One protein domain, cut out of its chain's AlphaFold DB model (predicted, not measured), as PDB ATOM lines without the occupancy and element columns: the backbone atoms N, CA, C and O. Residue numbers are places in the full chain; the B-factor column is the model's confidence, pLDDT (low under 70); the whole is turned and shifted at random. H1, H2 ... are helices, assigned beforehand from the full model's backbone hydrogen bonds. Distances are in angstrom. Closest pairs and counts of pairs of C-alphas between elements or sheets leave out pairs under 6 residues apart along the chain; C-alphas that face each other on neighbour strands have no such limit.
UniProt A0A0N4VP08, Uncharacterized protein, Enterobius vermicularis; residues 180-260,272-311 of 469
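What this domain is: This is residues 180 to 260 and 272 to 311 of the 469 residues of an uncharacterized protein of Enterobius vermicularis (UniProt A0A0N4VP08). The kinked helix H7 lies in the middle of a group of helices, with the helical hairpin of H2 and H3 and the short H1 on one side of it and H6 on the other, and H5 beyond H6, packed on H6 and apart from H7. The longest helix, H4, runs from the end of H3 past H7 to the end of H6, bridging the two sides, while residues 255 to 260 stick out. The printed part has 121 residues, with H1 to H7 in order along the chain and no named strand: all helix. The whole is compact, with a radius of gyration of the C-alphas of 14.9 A and spans of 40 by 38 by 23 A.

How they stand to each other: H1, residues 180 to 183, touches residues 192 to 196 of H2, residues 189 to 200, the closest C-alphas being Ile 180 and Arg 192 at 6.6 A. H3, residues 205 to 217, forms a helical hairpin with H2: they only just touch, with 3 pairs of C-alphas within 8 A, the closest being Met 198 and Leu 208 at 6.8 A, and run opposite ways at a shallow tilt of 13 degrees. H4, residues 221 to 242, touches H1 with residues 230 to 235 alone, closest at the C-alphas of His 183 and Thr 231, 5.1 A. H5, residues 245 to 256, only just touches H6, residues 272 to 288, with 3 pairs within 8 A, the closest C-alphas being Glu 247 and Phe 286 at 7.7 A; they run opposite ways at a shallow tilt of 3 degrees. H7, residues 292 to 309, makes a helical hairpin with H6, at a shallow tilt of 20 degrees, with Ile 287 and Gln 295 closest at 5.6 A between C-alphas. Residues 305 to 309 of H7 touch residues 228 to 235 of H4, closest at the C-alphas of Lys 232 and Phe 308, 5.6 A, opposite ways at a shallow tilt of 32 degrees. Residues 303 to 307 of H7 touch H3, with the C-alphas of Ser 209 and Thr 307 closest at 5.5 A. H5 and H7 are apart. Every O i to N i+4 pair is within hydrogen-bond range in H2, H3, H4 and H6, against 7 of 8 in H5 and 11 of 14 in H7; H1 is too short for one.

Where its parts are: H1 begins at C-alpha 180, (260.020, 199.769, 185.486). H4 is 31.7 A long from first to last C-alpha, H6 and H7 24.4 A each. H7 has a kink of 37 degrees near residue 303 and ends at C-alpha 309, (260.661, 198.970, 170.166).

The domain as a whole: The two C-alphas farthest apart, Glu 190 and Thr 260, are 46.6 A apart. Residues 261 to 271 are not printed, and C-alphas 260 and 272 are 15.7 A apart across the cut. The links printed whole are tight. Mean pLDDT of the printed part is 76.8, with residues 248 to 260 and 272 to 279 among those under 70.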
ATOM      1  N   ILE A 180     258.686 200.380 185.552       88.38
ATOM      2  CA  ILE A 180     260.020 199.769 185.486       88.38
ATOM      3  C   ILE A 180     259.940 198.273 185.810       88.38
ATOM      4  O   ILE A 180     260.525 197.469 185.089       88.38
ATOM      5  N   GLU A 181     259.197 197.866 186.839       86.81
ATOM      6  CA  GLU A 181     259.019 196.444 187.167       86.81
ATOM      7  C   GLU A 181     258.305 195.670 186.056       86.81
ATOM      8  O   GLU A 181     258.695 194.551 185.722       86.81
ATOM      9  N   ARG A 182     257.291 196.278 185.436       83.94
ATOM     10  CA  ARG A 182     256.504 195.663 184.363       83.94
ATOM     11  C   ARG A 182     257.276 195.535 183.051       83.94
ATOM     12  O   ARG A 182     257.107 194.548 182.334       83.94
ATOM     13  N   HIS A 183     258.062 196.543 182.686       88.25
ATOM     14  CA  HIS A 183     258.811 196.550 181.430       88.25
ATOM     15  C   HIS A 183     260.176 195.878 181.568       88.25
ATOM     16  O   HIS A 183     260.618 195.228 180.625       88.25
ATOM     17  N   LEU A 184     260.822 195.974 182.733       91.75
ATOM     18  CA  LEU A 184     262.167 195.452 182.989       91.75
ATOM     19  C   LEU A 184     262.202 194.436 184.152       91.75
ATOM     20  O   LEU A 184     263.055 194.544 185.044       91.75
ATOM     21  N   PRO A 185     261.329 193.406 184.162       90.19
ATOM     22  CA  PRO A 185     261.340 192.394 185.221       90.19
ATOM     23  C   PRO A 185     262.641 191.577 185.233       90.19
ATOM     24  O   PRO A 185     263.023 191.039 186.266       90.19
ATOM     25  N   TRP A 186     263.346 191.535 184.100       89.75
ATOM     26  CA  TRP A 186     264.611 190.826 183.895       89.75
ATOM     27  C   TRP A 186     265.838 191.534 184.499       89.75
ATOM     28  O   TRP A 186     266.926 190.967 184.518       89.75
ATOM     29  N   LEU A 187     265.697 192.769 184.993       89.69
ATOM     30  CA  LEU A 187     266.753 193.446 185.750       89.69
ATOM     31  C   LEU A 187     266.748 193.023 187.227       89.69
ATOM     32  O   LEU A 187     265.725 192.610 187.766       89.69
ATOM     33  N   SER A 188     267.876 193.179 187.926       90.00
ATOM     34  CA  SER A 188     267.878 193.108 189.395       90.00
ATOM     35  C   SER A 188     267.195 194.344 189.999       90.00
ATOM     36  O   SER A 188     267.002 195.360 189.323       90.00
ATOM     37  N   LYS A 189     266.847 194.286 191.288       87.94
ATOM     38  CA  LYS A 189     266.234 195.419 192.001       87.94
ATOM     39  C   LYS A 189     267.148 196.650 192.007       87.94
ATOM     40  O   LYS A 189     266.683 197.773 191.819       87.94
ATOM     41  N   GLU A 190     268.447 196.435 192.172       90.56
ATOM     42  CA  GLU A 190     269.479 197.474 192.174       90.56
ATOM     43  C   GLU A 190     269.572 198.131 190.793       90.56
ATOM     44  O   GLU A 190     269.525 199.354 190.681       90.56
ATOM     45  N   ARG A 191     269.591 197.324 189.722       93.62
ATOM     46  CA  ARG A 191     269.628 197.823 188.337       93.62
ATOM     47  C   ARG A 191     268.356 198.587 187.970       93.62
ATOM     48  O   ARG A 191     268.447 199.626 187.325       93.62
ATOM     49  N   ARG A 192     267.178 198.123 188.411       93.19
ATOM     50  CA  ARG A 192     265.912 198.869 188.265       93.19
ATOM     51  C   ARG A 192     265.955 200.216 188.988       93.19
ATOM     52  O   ARG A 192     265.509 201.210 188.426       93.19
ATOM     53  N   SER A 193     266.532 200.257 190.189       89.62
ATOM     54  CA  SER A 193     266.684 201.498 190.966       89.62
ATOM     55  C   SER A 193     267.621 202.493 190.275       89.62
ATOM     56  O   SER A 193     267.362 203.693 190.285       89.62
ATOM     57  N   GLU A 194     268.675 202.013 189.613       93.25
ATOM     58  CA  GLU A 194     269.542 202.875 188.806       93.25
ATOM     59  C   GLU A 194     268.803 203.456 187.591       93.25
ATOM     60  O   GLU A 194     268.853 204.661 187.355       93.25
ATOM     61  N   ILE A 195     268.063 202.619 186.854       93.50
ATOM     62  CA  ILE A 195     267.228 203.059 185.726       93.50
ATOM     63  C   ILE A 195     266.199 204.104 186.176       93.50
ATOM     64  O   ILE A 195     266.025 205.120 185.502       93.50
ATOM     65  N   LYS A 196     265.573 203.898 187.340       92.44
ATOM     66  CA  LYS A 196     264.685 204.882 187.965       92.44
ATOM     67  C   LYS A 196     265.398 206.212 188.194       92.44
ATOM     68  O   LYS A 196     264.903 207.241 187.740       92.44
ATOM     69  N   GLY A 197     266.571 206.188 188.827       89.81
ATOM     70  CA  GLY A 197     267.360 207.393 189.082       89.81
ATOM     71  C   GLY A 197     267.687 208.167 187.801       89.81
ATOM     72  O   GLY A 197     267.550 209.385 187.777       89.81
ATOM     73  N   MET A 198     268.028 207.468 186.710       90.75
ATOM     74  CA  MET A 198     268.270 208.090 185.400       90.75
ATOM     75  C   MET A 198     267.014 208.758 184.819       90.75
ATOM     76  O   MET A 198     267.103 209.832 184.222       90.75
ATOM     77  N   LEU A 199     265.843 208.140 184.978       89.19
ATOM     78  CA  LEU A 199     264.566 208.686 184.504       89.19
ATOM     79  C   LEU A 199     264.123 209.904 185.330       89.19
ATOM     80  O   LEU A 199     263.621 210.880 184.774       89.19
ATOM     81  N   GLU A 200     264.329 209.870 186.647       86.50
ATOM     82  CA  GLU A 200     263.995 210.970 187.560       86.50
ATOM     83  C   GLU A 200     264.946 212.160 187.415       86.50
ATOM     84  O   GLU A 200     264.504 213.305 187.472       86.50
ATOM     85  N   SER A 201     266.231 211.911 187.151       86.06
ATOM     86  CA  SER A 201     267.216 212.968 186.905       86.06
ATOM     87  C   SER A 201     267.102 213.598 185.511       86.06
ATOM     88  O   SER A 201     267.898 214.476 185.180       86.06
ATOM     89  N   GLY A 202     266.186 213.117 184.661       83.50
ATOM     90  CA  GLY A 202     266.046 213.572 183.278       83.50
ATOM     91  C   GLY A 202     267.259 213.238 182.405       83.50
ATOM     92  O   GLY A 202     267.638 214.033 181.544       83.50
ATOM     93  N   ALA A 203     267.909 212.090 182.638       83.44
ATOM     94  CA  ALA A 203     269.052 211.658 181.839       83.44
ATOM     95  C   ALA A 203     268.691 211.611 180.347       83.44
ATOM     96  O   ALA A 203     267.587 211.210 179.976       83.44
ATOM     97  N   ALA A 204     269.633 211.976 179.472       81.50
ATOM     98  CA  ALA A 204     269.370 211.960 178.035       81.50
ATOM     99  C   ALA A 204     269.021 210.530 177.546       81.50
ATOM    100  O   ALA A 204     269.683 209.573 177.967       81.50
ATOM    101  N   PRO A 205     268.055 210.358 176.616       77.38
ATOM    102  CA  PRO A 205     267.594 209.043 176.138       77.38
ATOM    103  C   PRO A 205     268.707 208.101 175.669       77.38
ATOM    104  O   PRO A 205     268.638 206.887 175.864       77.38
ATOM    105  N   GLN A 206     269.771 208.669 175.099       74.50
ATOM    106  CA  GLN A 206     270.961 207.942 174.665       74.50
ATOM    107  C   GLN A 206     271.700 207.241 175.813       74.50
ATOM    108  O   GLN A 206     272.093 206.090 175.651       74.50
ATOM    109  N   PHE A 207     271.839 207.883 176.979       80.19
ATOM    110  CA  PHE A 207     272.522 207.294 178.133       80.19
ATOM    111  C   PHE A 207     271.693 206.171 178.744       80.19
ATOM    112  O   PHE A 207     272.234 205.112 179.053       80.19
ATOM    113  N   LEU A 208     270.375 206.369 178.850       84.75
ATOM    114  CA  LEU A 208     269.465 205.323 179.309       84.75
ATOM    115  C   LEU A 208     269.509 204.107 178.375       84.75
ATOM    116  O   LEU A 208     269.675 202.976 178.827       84.75
ATOM    117  N   SER A 209     269.417 204.348 177.064       80.19
ATOM    118  CA  SER A 209     269.502 203.287 176.058       80.19
ATOM    119  C   SER A 209     270.830 202.539 176.121       80.19
ATOM    120  O   SER A 209     270.842 201.318 175.983       80.19
ATOM    121  N   GLU A 210     271.946 203.243 176.319       79.44
ATOM    122  CA  GLU A 210     273.255 202.609 176.448       79.44
ATOM    123  C   GLU A 210     273.326 201.733 177.698       79.44
ATOM    124  O   GLU A 210     273.726 200.574 177.619       79.44
ATOM    125  N   ARG A 211     272.827 202.230 178.834       86.88
ATOM    126  CA  ARG A 211     272.808 201.464 180.081       86.88
ATOM    127  C   ARG A 211     271.967 200.191 179.970       86.88
ATOM    128  O   ARG A 211     272.418 199.118 180.366       86.88
ATOM    129  N   LEU A 212     270.784 200.284 179.363       87.38
ATOM    130  CA  LEU A 212     269.923 199.129 179.095       87.38
ATOM    131  C   LEU A 212     270.585 198.119 178.144       87.38
ATOM    132  O   LEU A 212     270.444 196.913 178.342       87.38
ATOM    133  N   ARG A 213     271.339 198.582 177.137       82.56
ATOM    134  CA  ARG A 213     272.100 197.698 176.237       82.56
ATOM    135  C   ARG A 213     273.244 196.987 176.947       82.56
ATOM    136  O   ARG A 213     273.444 195.805 176.675       82.56
ATOM    137  N   VAL A 214     273.944 197.664 177.857       81.12
ATOM    138  CA  VAL A 214     274.974 197.043 178.703       81.12
ATOM    139  C   VAL A 214     274.356 195.920 179.536       81.12
ATOM    140  O   VAL A 214     274.817 194.786 179.441       81.12
ATOM    141  N   TYR A 215     273.245 196.168 180.234       87.56
ATOM    142  CA  TYR A 215     272.578 195.115 181.007       87.56
ATOM    143  C   TYR A 215     272.101 193.944 180.158       87.56
ATOM    144  O   TYR A 215     272.267 192.800 180.561       87.56
ATOM    145  N   LEU A 216     271.556 194.210 178.970       83.25
ATOM    146  CA  LEU A 216     271.214 193.141 178.035       83.25
ATOM    147  C   LEU A 216     272.452 192.350 177.605       83.25
ATOM    148  O   LEU A 216     272.350 191.148 177.413       83.25
ATOM    149  N   SER A 217     273.606 192.995 177.416       80.06
ATOM    150  CA  SER A 217     274.836 192.319 176.978       80.06
ATOM    151  C   SER A 217     275.441 191.381 178.025       80.06
ATOM    152  O   SER A 217     276.153 190.457 177.647       80.06
ATOM    153  N   GLU A 218     275.132 191.605 179.302       81.81
ATOM    154  CA  GLU A 218     275.584 190.797 180.441       81.81
ATOM    155  C   GLU A 218     274.704 189.567 180.706       81.81
ATOM    156  O   GLU A 218     275.058 188.740 181.539       81.81
ATOM    157  N   ILE A 219     273.558 189.464 180.029       76.81
ATOM    158  CA  ILE A 219     272.613 188.352 180.164       76.81
ATOM    159  C   ILE A 219     272.843 187.356 179.029       76.81
ATOM    160  O   ILE A 219     273.133 187.739 177.886       76.81
ATOM    161  N   ASP A 220     272.664 186.076 179.341       79.94
ATOM    162  CA  ASP A 220     272.744 184.961 178.405       79.94
ATOM    163  C   ASP A 220     271.904 185.206 177.147       79.94
ATOM    164  O   ASP A 220     270.838 185.819 177.174       79.94
ATOM    165  N   GLU A 221     272.367 184.729 175.988       68.31
ATOM    166  CA  GLU A 221     271.748 185.101 174.711       68.31
ATOM    167  C   GLU A 221     270.262 184.709 174.611       68.31
ATOM    168  O   GLU A 221     269.484 185.438 173.984       68.31
ATOM    169  N   LEU A 222     269.872 183.575 175.199       67.00
ATOM    170  CA  LEU A 222     268.485 183.107 175.231       67.00
ATOM    171  C   LEU A 222     267.615 184.036 176.088       67.00
ATOM    172  O   LEU A 222     266.643 184.598 175.575       67.00
ATOM    173  N   ASP A 223     268.032 184.280 177.326       69.75
ATOM    174  CA  ASP A 223     267.334 185.138 178.287       69.75
ATOM    175  C   ASP A 223     267.274 186.588 177.803       69.75
ATOM    176  O   ASP A 223     266.245 187.250 177.911       69.75
ATOM    177  N   ARG A 224     268.330 187.073 177.144       79.69
ATOM    178  CA  ARG A 224     268.363 188.388 176.495       79.69
ATOM    179  C   ARG A 224     267.303 188.515 175.402       79.69
ATOM    180  O   ARG A 224     266.664 189.561 175.284       79.69
ATOM    181  N   ARG A 225     267.117 187.488 174.565       72.75
ATOM    182  CA  ARG A 225     266.090 187.514 173.505       72.75
ATOM    183  C   ARG A 225     264.690 187.511 174.098       72.75
ATOM    184  O   ARG A 225     263.838 188.269 173.633       72.75
ATOM    185  N   GLU A 226     264.464 186.689 175.115       74.50
ATOM    186  CA  GLU A 226     263.193 186.657 175.827       74.50
ATOM    187  C   GLU A 226     262.904 187.994 176.522       74.50
ATOM    188  O   GLU A 226     261.816 188.547 176.351       74.50
ATOM    189  N   ALA A 227     263.898 188.577 177.194       80.50
ATOM    190  CA  ALA A 227     263.820 189.897 177.802       80.50
ATOM    191  C   ALA A 227     263.424 190.969 176.778       80.50
ATOM    192  O   ALA A 227     262.459 191.699 177.002       80.50
ATOM    193  N   VAL A 228     264.096 191.035 175.621       80.81
ATOM    194  CA  VAL A 228     263.769 192.007 174.560       80.81
ATOM    195  C   VAL A 228     262.348 191.801 174.034       80.81
ATOM    196  O   VAL A 228     261.589 192.765 173.921       80.81
ATOM    197  N   LYS A 229     261.961 190.554 173.747       76.19
ATOM    198  CA  LYS A 229     260.626 190.209 173.243       76.19
ATOM    199  C   LYS A 229     259.526 190.578 174.241       76.19
ATOM    200  O   LYS A 229     258.550 191.228 173.862       76.19
ATOM    201  N   ASN A 230     259.676 190.191 175.503       75.62
ATOM    202  CA  ASN A 230     258.682 190.440 176.546       75.62
ATOM    203  C   ASN A 230     258.593 191.933 176.885       75.62
ATOM    204  O   ASN A 230     257.488 192.470 176.980       75.62
ATOM    205  N   THR A 231     259.732 192.634 176.939       85.94
ATOM    206  CA  THR A 231     259.763 194.094 177.120       85.94
ATOM    207  C   THR A 231     259.031 194.797 175.976       85.94
ATOM    208  O   THR A 231     258.170 195.641 176.216       85.94
ATOM    209  N   LYS A 232     259.289 194.393 174.722       81.62
ATOM    210  CA  LYS A 232     258.618 194.943 173.536       81.62
ATOM    211  C   LYS A 232     257.102 194.733 173.581       81.62
ATOM    212  O   LYS A 232     256.359 195.680 173.334       81.62
ATOM    213  N   LYS A 233     256.632 193.534 173.946       74.56
ATOM    214  CA  LYS A 233     255.194 193.247 174.129       74.56
ATOM    215  C   LYS A 233     254.563 194.130 175.202       74.56
ATOM    216  O   LYS A 233     253.504 194.707 174.974       74.56
ATOM    217  N   SER A 234     255.233 194.256 176.343       79.19
ATOM    218  CA  SER A 234     254.788 195.109 177.442       79.19
ATOM    219  C   SER A 234     254.666 196.572 176.989       79.19
ATOM    220  O   SER A 234     253.633 197.204 177.202       79.19
ATOM    221  N   CYS A 235     255.660 197.084 176.253       82.19
ATOM    222  CA  CYS A 235     255.643 198.432 175.676       82.19
ATOM    223  C   CYS A 235     254.486 198.657 174.697       82.19
ATOM    224  O   CYS A 235     253.825 199.690 174.772       82.19
ATOM    225  N   PHE A 236     254.181 197.694 173.821       74.94
ATOM    226  CA  PHE A 236     253.007 197.792 172.949       74.94
ATOM    227  C   PHE A 236     251.692 197.796 173.733       74.94
ATOM    228  O   PHE A 236     250.825 198.615 173.442       74.94
ATOM    229  N   SER A 237     251.561 196.955 174.762       74.56
ATOM    230  CA  SER A 237     250.373 196.957 175.626       74.56
ATOM    231  C   SER A 237     250.182 198.299 176.340       74.56
ATOM    232  O   SER A 237     249.060 198.784 176.466       74.56
ATOM    233  N   TRP A 238     251.270 198.938 176.775       83.88
ATOM    234  CA  TRP A 238     251.214 200.287 177.331       83.88
ATOM    235  C   TRP A 238     250.791 201.332 176.284       83.88
ATOM    236  O   TRP A 238     249.888 202.122 176.562       83.88
ATOM    237  N   ILE A 239     251.348 201.291 175.066       77.38
ATOM    238  CA  ILE A 239     250.939 202.173 173.956       77.38
ATOM    239  C   ILE A 239     249.437 202.028 173.674       77.38
ATOM    240  O   ILE A 239     248.734 203.022 173.513       77.38
ATOM    241  N   GLU A 240     248.911 200.802 173.678       71.00
ATOM    242  CA  GLU A 240     247.479 200.557 173.498       71.00
ATOM    243  C   GLU A 240     246.615 201.163 174.612       71.00
ATOM    244  O   GLU A 240     245.458 201.499 174.370       71.00
ATOM    245  N   LYS A 241     247.131 201.313 175.833       75.69
ATOM    246  CA  LYS A 241     246.387 201.976 176.913       75.69
ATOM    247  C   LYS A 241     246.361 203.490 176.736       75.69
ATOM    248  O   LYS A 241     245.353 204.109 177.062       75.69
ATOM    249  N   ILE A 242     247.444 204.073 176.218       75.31
ATOM    250  CA  ILE A 242     247.548 205.525 176.061       75.31
ATOM    251  C   ILE A 242     247.040 206.040 174.721       75.31
ATOM    252  O   ILE A 242     246.846 207.238 174.646       75.31
ATOM    253  N   ALA A 243     246.815 205.203 173.702       73.19
ATOM    254  CA  ALA A 243     246.321 205.603 172.377       73.19
ATOM    255  C   ALA A 243     244.782 205.506 172.255       73.19
ATOM    256  O   ALA A 243     244.164 204.595 172.814       73.19
ATOM    257  N   THR A 244     244.149 206.401 171.487       72.75
ATOM    258  CA  THR A 244     242.719 206.308 171.140       72.75
ATOM    259  C   THR A 244     242.470 205.190 170.129       72.75
ATOM    260  O   THR A 244     243.395 204.585 169.583       72.75
ATOM    261  N   LYS A 245     241.201 204.879 169.856       66.88
ATOM    262  CA  LYS A 245     240.838 203.874 168.849       66.88
ATOM    263  C   LYS A 245     241.324 204.278 167.450       66.88
ATOM    264  O   LYS A 245     241.803 203.428 166.703       66.88
ATOM    265  N   GLU A 246     241.227 205.561 167.130       69.81
ATOM    266  CA  GLU A 246     241.659 206.166 165.870       69.81
ATOM    267  C   GLU A 246     243.189 206.173 165.771       69.81
ATOM    268  O   GLU A 246     243.747 205.688 164.793       69.81
ATOM    269  N   GLU A 247     243.876 206.593 166.832       70.69
ATOM    270  CA  GLU A 247     245.341 206.594 166.915       70.69
ATOM    271  C   GLU A 247     245.940 205.187 166.810       70.69
ATOM    272  O   GLU A 247     246.968 204.989 166.165       70.69
ATOM    273  N   LYS A 248     245.281 204.178 167.399       64.38
ATOM    274  CA  LYS A 248     245.643 202.766 167.202       64.38
ATOM    275  C   LYS A 248     245.494 202.369 165.743       64.38
ATOM    276  O   LYS A 248     246.390 201.732 165.197       64.38
ATOM    277  N   ALA A 249     244.379 202.728 165.108       63.75
ATOM    278  CA  ALA A 249     244.178 202.445 163.694       63.75
ATOM    279  C   ALA A 249     245.278 203.095 162.845       63.75
ATOM    280  O   ALA A 249     245.786 202.440 161.941       63.75
ATOM    281  N   ASP A 250     245.726 204.305 163.181       64.12
ATOM    282  CA  ASP A 250     246.840 204.972 162.502       64.12
ATOM    283  C   ASP A 250     248.179 204.264 162.746       64.12
ATOM    284  O   ASP A 250     248.868 203.926 161.776       64.12
ATOM    285  N   LEU A 251     248.488 203.929 164.005       60.72
ATOM    286  CA  LEU A 251     249.668 203.163 164.423       60.72
ATOM    287  C   LEU A 251     249.773 201.822 163.674       60.72
ATOM    288  O   LEU A 251     250.839 201.467 163.164       60.72
ATOM    289  N   PHE A 252     248.657 201.096 163.553       52.00
ATOM    290  CA  PHE A 252     248.581 199.806 162.861       52.00
ATOM    291  C   PHE A 252     248.399 199.941 161.339       52.00
ATOM    292  O   PHE A 252     248.805 199.045 160.595       52.00
ATOM    293  N   SER A 253     247.878 201.063 160.828       54.12
ATOM    294  CA  SER A 253     247.749 201.289 159.379       54.12
ATOM    295  C   SER A 253     249.112 201.397 158.698       54.12
ATOM    296  O   SER A 253     249.259 200.976 157.549       54.12
ATOM    297  N   HIS A 254     250.136 201.870 159.416       47.50
ATOM    298  CA  HIS A 254     251.521 201.861 158.943       47.50
ATOM    299  C   HIS A 254     252.142 200.455 158.897       47.50
ATOM    300  O   HIS A 254     253.063 200.233 158.114       47.50
ATOM    301  N   HIS A 255     251.607 199.487 159.647       41.72
ATOM    302  CA  HIS A 255     252.028 198.081 159.602       41.72
ATOM    303  C   HIS A 255     251.341 197.288 158.467       41.72
ATOM    304  O   HIS A 255     251.816 196.225 158.072       41.72
ATOM    305  N   HIS A 256     250.225 197.781 157.909       38.38
ATOM    306  CA  HIS A 256     249.420 197.050 156.912       38.38
ATOM    307  C   HIS A 256     249.223 197.756 155.564       38.38
ATOM    308  O   HIS A 256     248.705 197.150 154.622       38.38
ATOM    309  N   LYS A 257     249.697 198.994 155.386       43.84
ATOM    310  CA  LYS A 257     249.680 199.666 154.080       43.84
ATOM    311  C   LYS A 257     250.840 199.185 153.199       43.84
ATOM    312  O   LYS A 257     251.828 199.875 152.983       43.84
ATOM    313  N   ASN A 258     250.622 198.017 152.593       36.62
ATOM    314  CA  ASN A 258     251.239 197.594 151.334       36.62
ATOM    315  C   ASN A 258     252.715 197.145 151.432       36.62
ATOM    316  O   ASN A 258     253.628 197.806 150.932       36.62
ATOM    317  N   HIS A 259     252.932 195.952 152.001       39.44
ATOM    318  CA  HIS A 259     254.227 195.249 151.977       39.44
ATOM    319  C   HIS A 259     254.860 195.205 150.570       39.44
ATOM    320  O   HIS A 259     256.078 195.289 150.440       39.44
ATOM    321  N   THR A 260     254.051 195.156 149.507       35.72
ATOM    322  CA  THR A 260     254.508 195.121 148.109       35.72
ATOM    323  C   THR A 260     255.209 196.416 147.674       35.72
ATOM    324  O   THR A 260     256.258 196.352 147.041       35.72
ATOM    325  N   MET A 272     264.523 202.733 156.891       42.25
ATOM    326  CA  MET A 272     264.263 202.179 158.232       42.25
ATOM    327  C   MET A 272     264.444 203.214 159.350       42.25
ATOM    328  O   MET A 272     263.679 203.205 160.312       42.25
ATOM    329  N   THR A 273     265.414 204.124 159.214       51.25
ATOM    330  CA  THR A 273     265.611 205.252 160.141       51.25
ATOM    331  C   THR A 273     264.439 206.225 160.078       51.25
ATOM    332  O   THR A 273     263.963 206.662 161.122       51.25
ATOM    333  N   GLN A 274     263.897 206.477 158.882       54.72
ATOM    334  CA  GLN A 274     262.712 207.319 158.721       54.72
ATOM    335  C   GLN A 274     261.456 206.687 159.340       54.72
ATOM    336  O   GLN A 274     260.671 207.374 159.983       54.72
ATOM    337  N   THR A 275     261.272 205.370 159.202       55.41
ATOM    338  CA  THR A 275     260.110 204.664 159.772       55.41
ATOM    339  C   THR A 275     260.143 204.653 161.305       55.41
ATOM    340  O   THR A 275     259.116 204.881 161.942       55.41
ATOM    341  N   ALA A 276     261.322 204.451 161.907       59.72
ATOM    342  CA  ALA A 276     261.502 204.544 163.357       59.72
ATOM    343  C   ALA A 276     261.291 205.977 163.879       59.72
ATOM    344  O   ALA A 276     260.609 206.166 164.884       59.72
ATOM    345  N   ALA A 277     261.805 206.985 163.164       63.94
ATOM    346  CA  ALA A 277     261.594 208.392 163.499       63.94
ATOM    347  C   ALA A 277     260.111 208.788 163.417       63.94
ATOM    348  O   ALA A 277     259.605 209.454 164.315       63.94
ATOM    349  N   ASN A 278     259.390 208.321 162.393       65.25
ATOM    350  CA  ASN A 278     257.955 208.564 162.248       65.25
ATOM    351  C   ASN A 278     257.149 207.900 163.377       65.25
ATOM    352  O   ASN A 278     256.224 208.507 163.908       65.25
ATOM    353  N   PHE A 279     257.513 206.674 163.768       69.50
ATOM    354  CA  PHE A 279     256.861 205.964 164.869       69.50
ATOM    355  C   PHE A 279     257.118 206.649 166.219       69.50
ATOM    356  O   PHE A 279     256.175 206.893 166.964       69.50
ATOM    357  N   SER A 280     258.369 207.027 166.510       74.12
ATOM    358  CA  SER A 280     258.701 207.802 167.717       74.12
ATOM    359  C   SER A 280     257.969 209.151 167.726       74.12
ATOM    360  O   SER A 280     257.383 209.516 168.743       74.12
ATOM    361  N   HIS A 281     257.897 209.859 166.593       77.69
ATOM    362  CA  HIS A 281     257.155 211.120 166.485       77.69
ATOM    363  C   HIS A 281     255.663 210.954 166.804       77.69
ATOM    364  O   HIS A 281     255.109 211.738 167.572       77.69
ATOM    365  N   LEU A 282     255.024 209.911 166.268       76.62
ATOM    366  CA  LEU A 282     253.613 209.619 166.512       76.62
ATOM    367  C   LEU A 282     253.342 209.312 167.996       76.62
ATOM    368  O   LEU A 282     252.392 209.834 168.575       76.62
ATOM    369  N   LEU A 283     254.218 208.542 168.648       80.50
ATOM    370  CA  LEU A 283     254.103 208.282 170.087       80.50
ATOM    371  C   LEU A 283     254.237 209.562 170.918       80.50
ATOM    372  O   LEU A 283     253.479 209.761 171.864       80.50
ATOM    373  N   HIS A 284     255.142 210.469 170.545       84.12
ATOM    374  CA  HIS A 284     255.247 211.772 171.201       84.12
ATOM    375  C   HIS A 284     253.984 212.631 171.008       84.12
ATOM    376  O   HIS A 284     253.600 213.345 171.936       84.12
ATOM    377  N   GLN A 285     253.299 212.536 169.861       83.31
ATOM    378  CA  GLN A 285     252.006 213.198 169.642       83.31
ATOM    379  C   GLN A 285     250.903 212.621 170.542       83.31
ATOM    380  O   GLN A 285     250.170 213.388 171.165       83.31
ATOM    381  N   PHE A 286     250.828 211.291 170.686       83.38
ATOM    382  CA  PHE A 286     249.866 210.640 171.593       83.38
ATOM    383  C   PHE A 286     250.086 211.055 173.048       83.38
ATOM    384  O   PHE A 286     249.136 211.212 173.810       83.38
ATOM    385  N   ILE A 287     251.341 211.261 173.443       86.12
ATOM    386  CA  ILE A 287     251.666 211.726 174.790       86.12
ATOM    387  C   ILE A 287     251.304 213.203 174.965       86.12
ATOM    388  O   ILE A 287     250.791 213.575 176.014       86.12
ATOM    389  N   ALA A 288     251.521 214.048 173.955       87.06
ATOM    390  CA  ALA A 288     251.263 215.488 174.040       87.06
ATOM    391  C   ALA A 288     249.785 215.855 174.280       87.06
ATOM    392  O   ALA A 288     249.509 216.965 174.734       87.06
ATOM    393  N   ARG A 289     248.843 214.944 174.005       85.88
ATOM    394  CA  ARG A 289     247.411 215.135 174.294       85.88
ATOM    395  C   ARG A 289     246.974 214.708 175.699       85.88
ATOM    396  O   ARG A 289     245.815 214.907 176.043       85.88
ATOM    397  N   LEU A 290     247.843 214.056 176.472       81.50
ATOM    398  CA  LEU A 290     247.523 213.635 177.839       81.50
ATOM    399  C   LEU A 290     247.533 214.840 178.792       81.50
ATOM    400  O   LEU A 290     248.102 215.885 178.473       81.50
ATOM    401  N   GLU A 291     246.953 214.692 179.982       82.44
ATOM    402  CA  GLU A 291     247.022 215.729 181.019       82.44
ATOM    403  C   GLU A 291     248.477 215.968 181.464       82.44
ATOM    404  O   GLU A 291     249.256 215.014 181.492       82.44
ATOM    405  N   PRO A 292     248.888 217.185 181.881       80.44
ATOM    406  CA  PRO A 292     250.296 217.504 182.158       80.44
ATOM    407  C   PRO A 292     251.016 216.516 183.091       80.44
ATOM    408  O   PRO A 292     252.172 216.166 182.851       80.44
ATOM    409  N   LYS A 293     250.316 216.012 184.116       72.81
ATOM    410  CA  LYS A 293     250.843 214.991 185.037       72.81
ATOM    411  C   LYS A 293     251.038 213.623 184.367       72.81
ATOM    412  O   LYS A 293     251.996 212.922 184.672       72.81
ATOM    413  N   GLU A 294     250.147 213.247 183.455       76.12
ATOM    414  CA  GLU A 294     250.221 211.999 182.686       76.12
ATOM    415  C   GLU A 294     251.303 212.087 181.597       76.12
ATOM    416  O   GLU A 294     252.002 211.104 181.343       76.12
ATOM    417  N   GLN A 295     251.515 213.271 181.007       84.69
ATOM    418  CA  GLN A 295     252.568 213.488 180.009       84.69
ATOM    419  C   GLN A 295     253.960 213.202 180.564       84.69
ATOM    420  O   GLN A 295     254.778 212.583 179.884       84.69
ATOM    421  N   GLU A 296     254.255 213.680 181.775       82.88
ATOM    422  CA  GLU A 296     255.573 213.519 182.392       82.88
ATOM    423  C   GLU A 296     255.938 212.036 182.543       82.88
ATOM    424  O   GLU A 296     257.033 211.614 182.169       82.88
ATOM    425  N   GLN A 297     254.995 211.227 183.021       80.19
ATOM    426  CA  GLN A 297     255.214 209.802 183.257       80.19
ATOM    427  C   GLN A 297     255.196 208.982 181.966       80.19
ATOM    428  O   GLN A 297     256.003 208.063 181.786       80.19
ATOM    429  N   ALA A 298     254.345 209.359 181.012       86.50
ATOM    430  CA  ALA A 298     254.332 208.734 179.701       86.50
ATOM    431  C   ALA A 298     255.641 208.984 178.933       86.50
ATOM    432  O   ALA A 298     256.131 208.072 178.268       86.50
ATOM    433  N   LYS A 299     256.267 210.164 179.083       88.75
ATOM    434  CA  LYS A 299     257.606 210.452 178.531       88.75
ATOM    435  C   LYS A 299     258.679 209.544 179.133       88.75
ATOM    436  O   LYS A 299     259.460 208.965 178.383       88.75
ATOM    437  N   LYS A 300     258.685 209.362 180.459       88.81
ATOM    438  CA  LYS A 300     259.626 208.454 181.146       88.81
ATOM    439  C   LYS A 300     259.444 207.001 180.690       88.81
ATOM    440  O   LYS A 300     260.419 206.316 180.387       88.81
ATOM    441  N   THR A 301     258.196 206.549 180.561       88.56
ATOM    442  CA  THR A 301     257.877 205.196 180.071       88.56
ATOM    443  C   THR A 301     258.303 205.013 178.611       88.56
ATOM    444  O   THR A 301     258.935 204.010 178.272       88.56
ATOM    445  N   LEU A 302     258.036 206.004 177.751       88.12
ATOM    446  CA  LEU A 302     258.469 205.985 176.355       88.12
ATOM    447  C   LEU A 302     259.991 205.884 176.248       88.12
ATOM    448  O   LEU A 302     260.482 205.042 175.504       88.12
ATOM    449  N   GLN A 303     260.732 206.666 177.032       87.19
ATOM    450  CA  GLN A 303     262.195 206.684 177.008       87.19
ATOM    451  C   GLN A 303     262.810 205.297 177.261       87.19
ATOM    452  O   GLN A 303     263.798 204.926 176.627       87.19
ATOM    453  N   MET A 304     262.206 204.507 178.151       87.75
ATOM    454  CA  MET A 304     262.578 203.110 178.380       87.75
ATOM    455  C   MET A 304     262.158 202.212 177.208       87.75
ATOM    456  O   MET A 304     262.938 201.380 176.743       87.75
ATOM    457  N   CYS A 305     260.932 202.375 176.715       87.31
ATOM    458  CA  CYS A 305     260.366 201.539 175.663       87.31
ATOM    459  C   CYS A 305     261.023 201.723 174.289       87.31
ATOM    460  O   CYS A 305     261.152 200.750 173.540       87.31
ATOM    461  N   GLU A 306     261.482 202.929 173.949       83.69
ATOM    462  CA  GLU A 306     262.122 203.230 172.664       83.69
ATOM    463  C   GLU A 306     263.344 202.342 172.405       83.69
ATOM    464  O   GLU A 306     263.527 201.856 171.285       83.69
ATOM    465  N   THR A 307     264.137 202.034 173.439       82.81
ATOM    466  CA  THR A 307     265.299 201.144 173.306       82.81
ATOM    467  C   THR A 307     264.915 199.773 172.736       82.81
ATOM    468  O   THR A 307     265.665 199.219 171.929       82.81
ATOM    469  N   PHE A 308     263.752 199.236 173.120       84.25
ATOM    470  CA  PHE A 308     263.297 197.889 172.753       84.25
ATOM    471  C   PHE A 308     262.424 197.873 171.502       84.25
ATOM    472  O   PHE A 308     262.545 196.960 170.683       84.25
ATOM    473  N   LEU A 309     261.565 198.880 171.317       77.56
ATOM    474  CA  LEU A 309     260.661 198.970 170.166       77.56
ATOM    475  C   LEU A 309     261.436 198.977 168.838       77.56
ATOM    476  O   LEU A 309     261.002 198.342 167.872       77.56
ATOM    477  N   PHE A 310     262.619 199.602 168.825       67.38
ATOM    478  CA  PHE A 310     263.481 199.746 167.645       67.38
ATOM    479  C   PHE A 310     264.697 198.808 167.617       67.38
ATOM    480  O   PHE A 310     265.523 198.893 166.702       67.38
ATOM    481  N   MET A 311     264.837 197.904 168.592       65.19
ATOM    482  CA  MET A 311     265.937 196.941 168.600       65.19
ATOM    483  C   MET A 311     265.772 195.955 167.433       65.19
ATOM    484  O   MET A 311     264.726 195.321 167.281       65.19
TER     485      MET A 311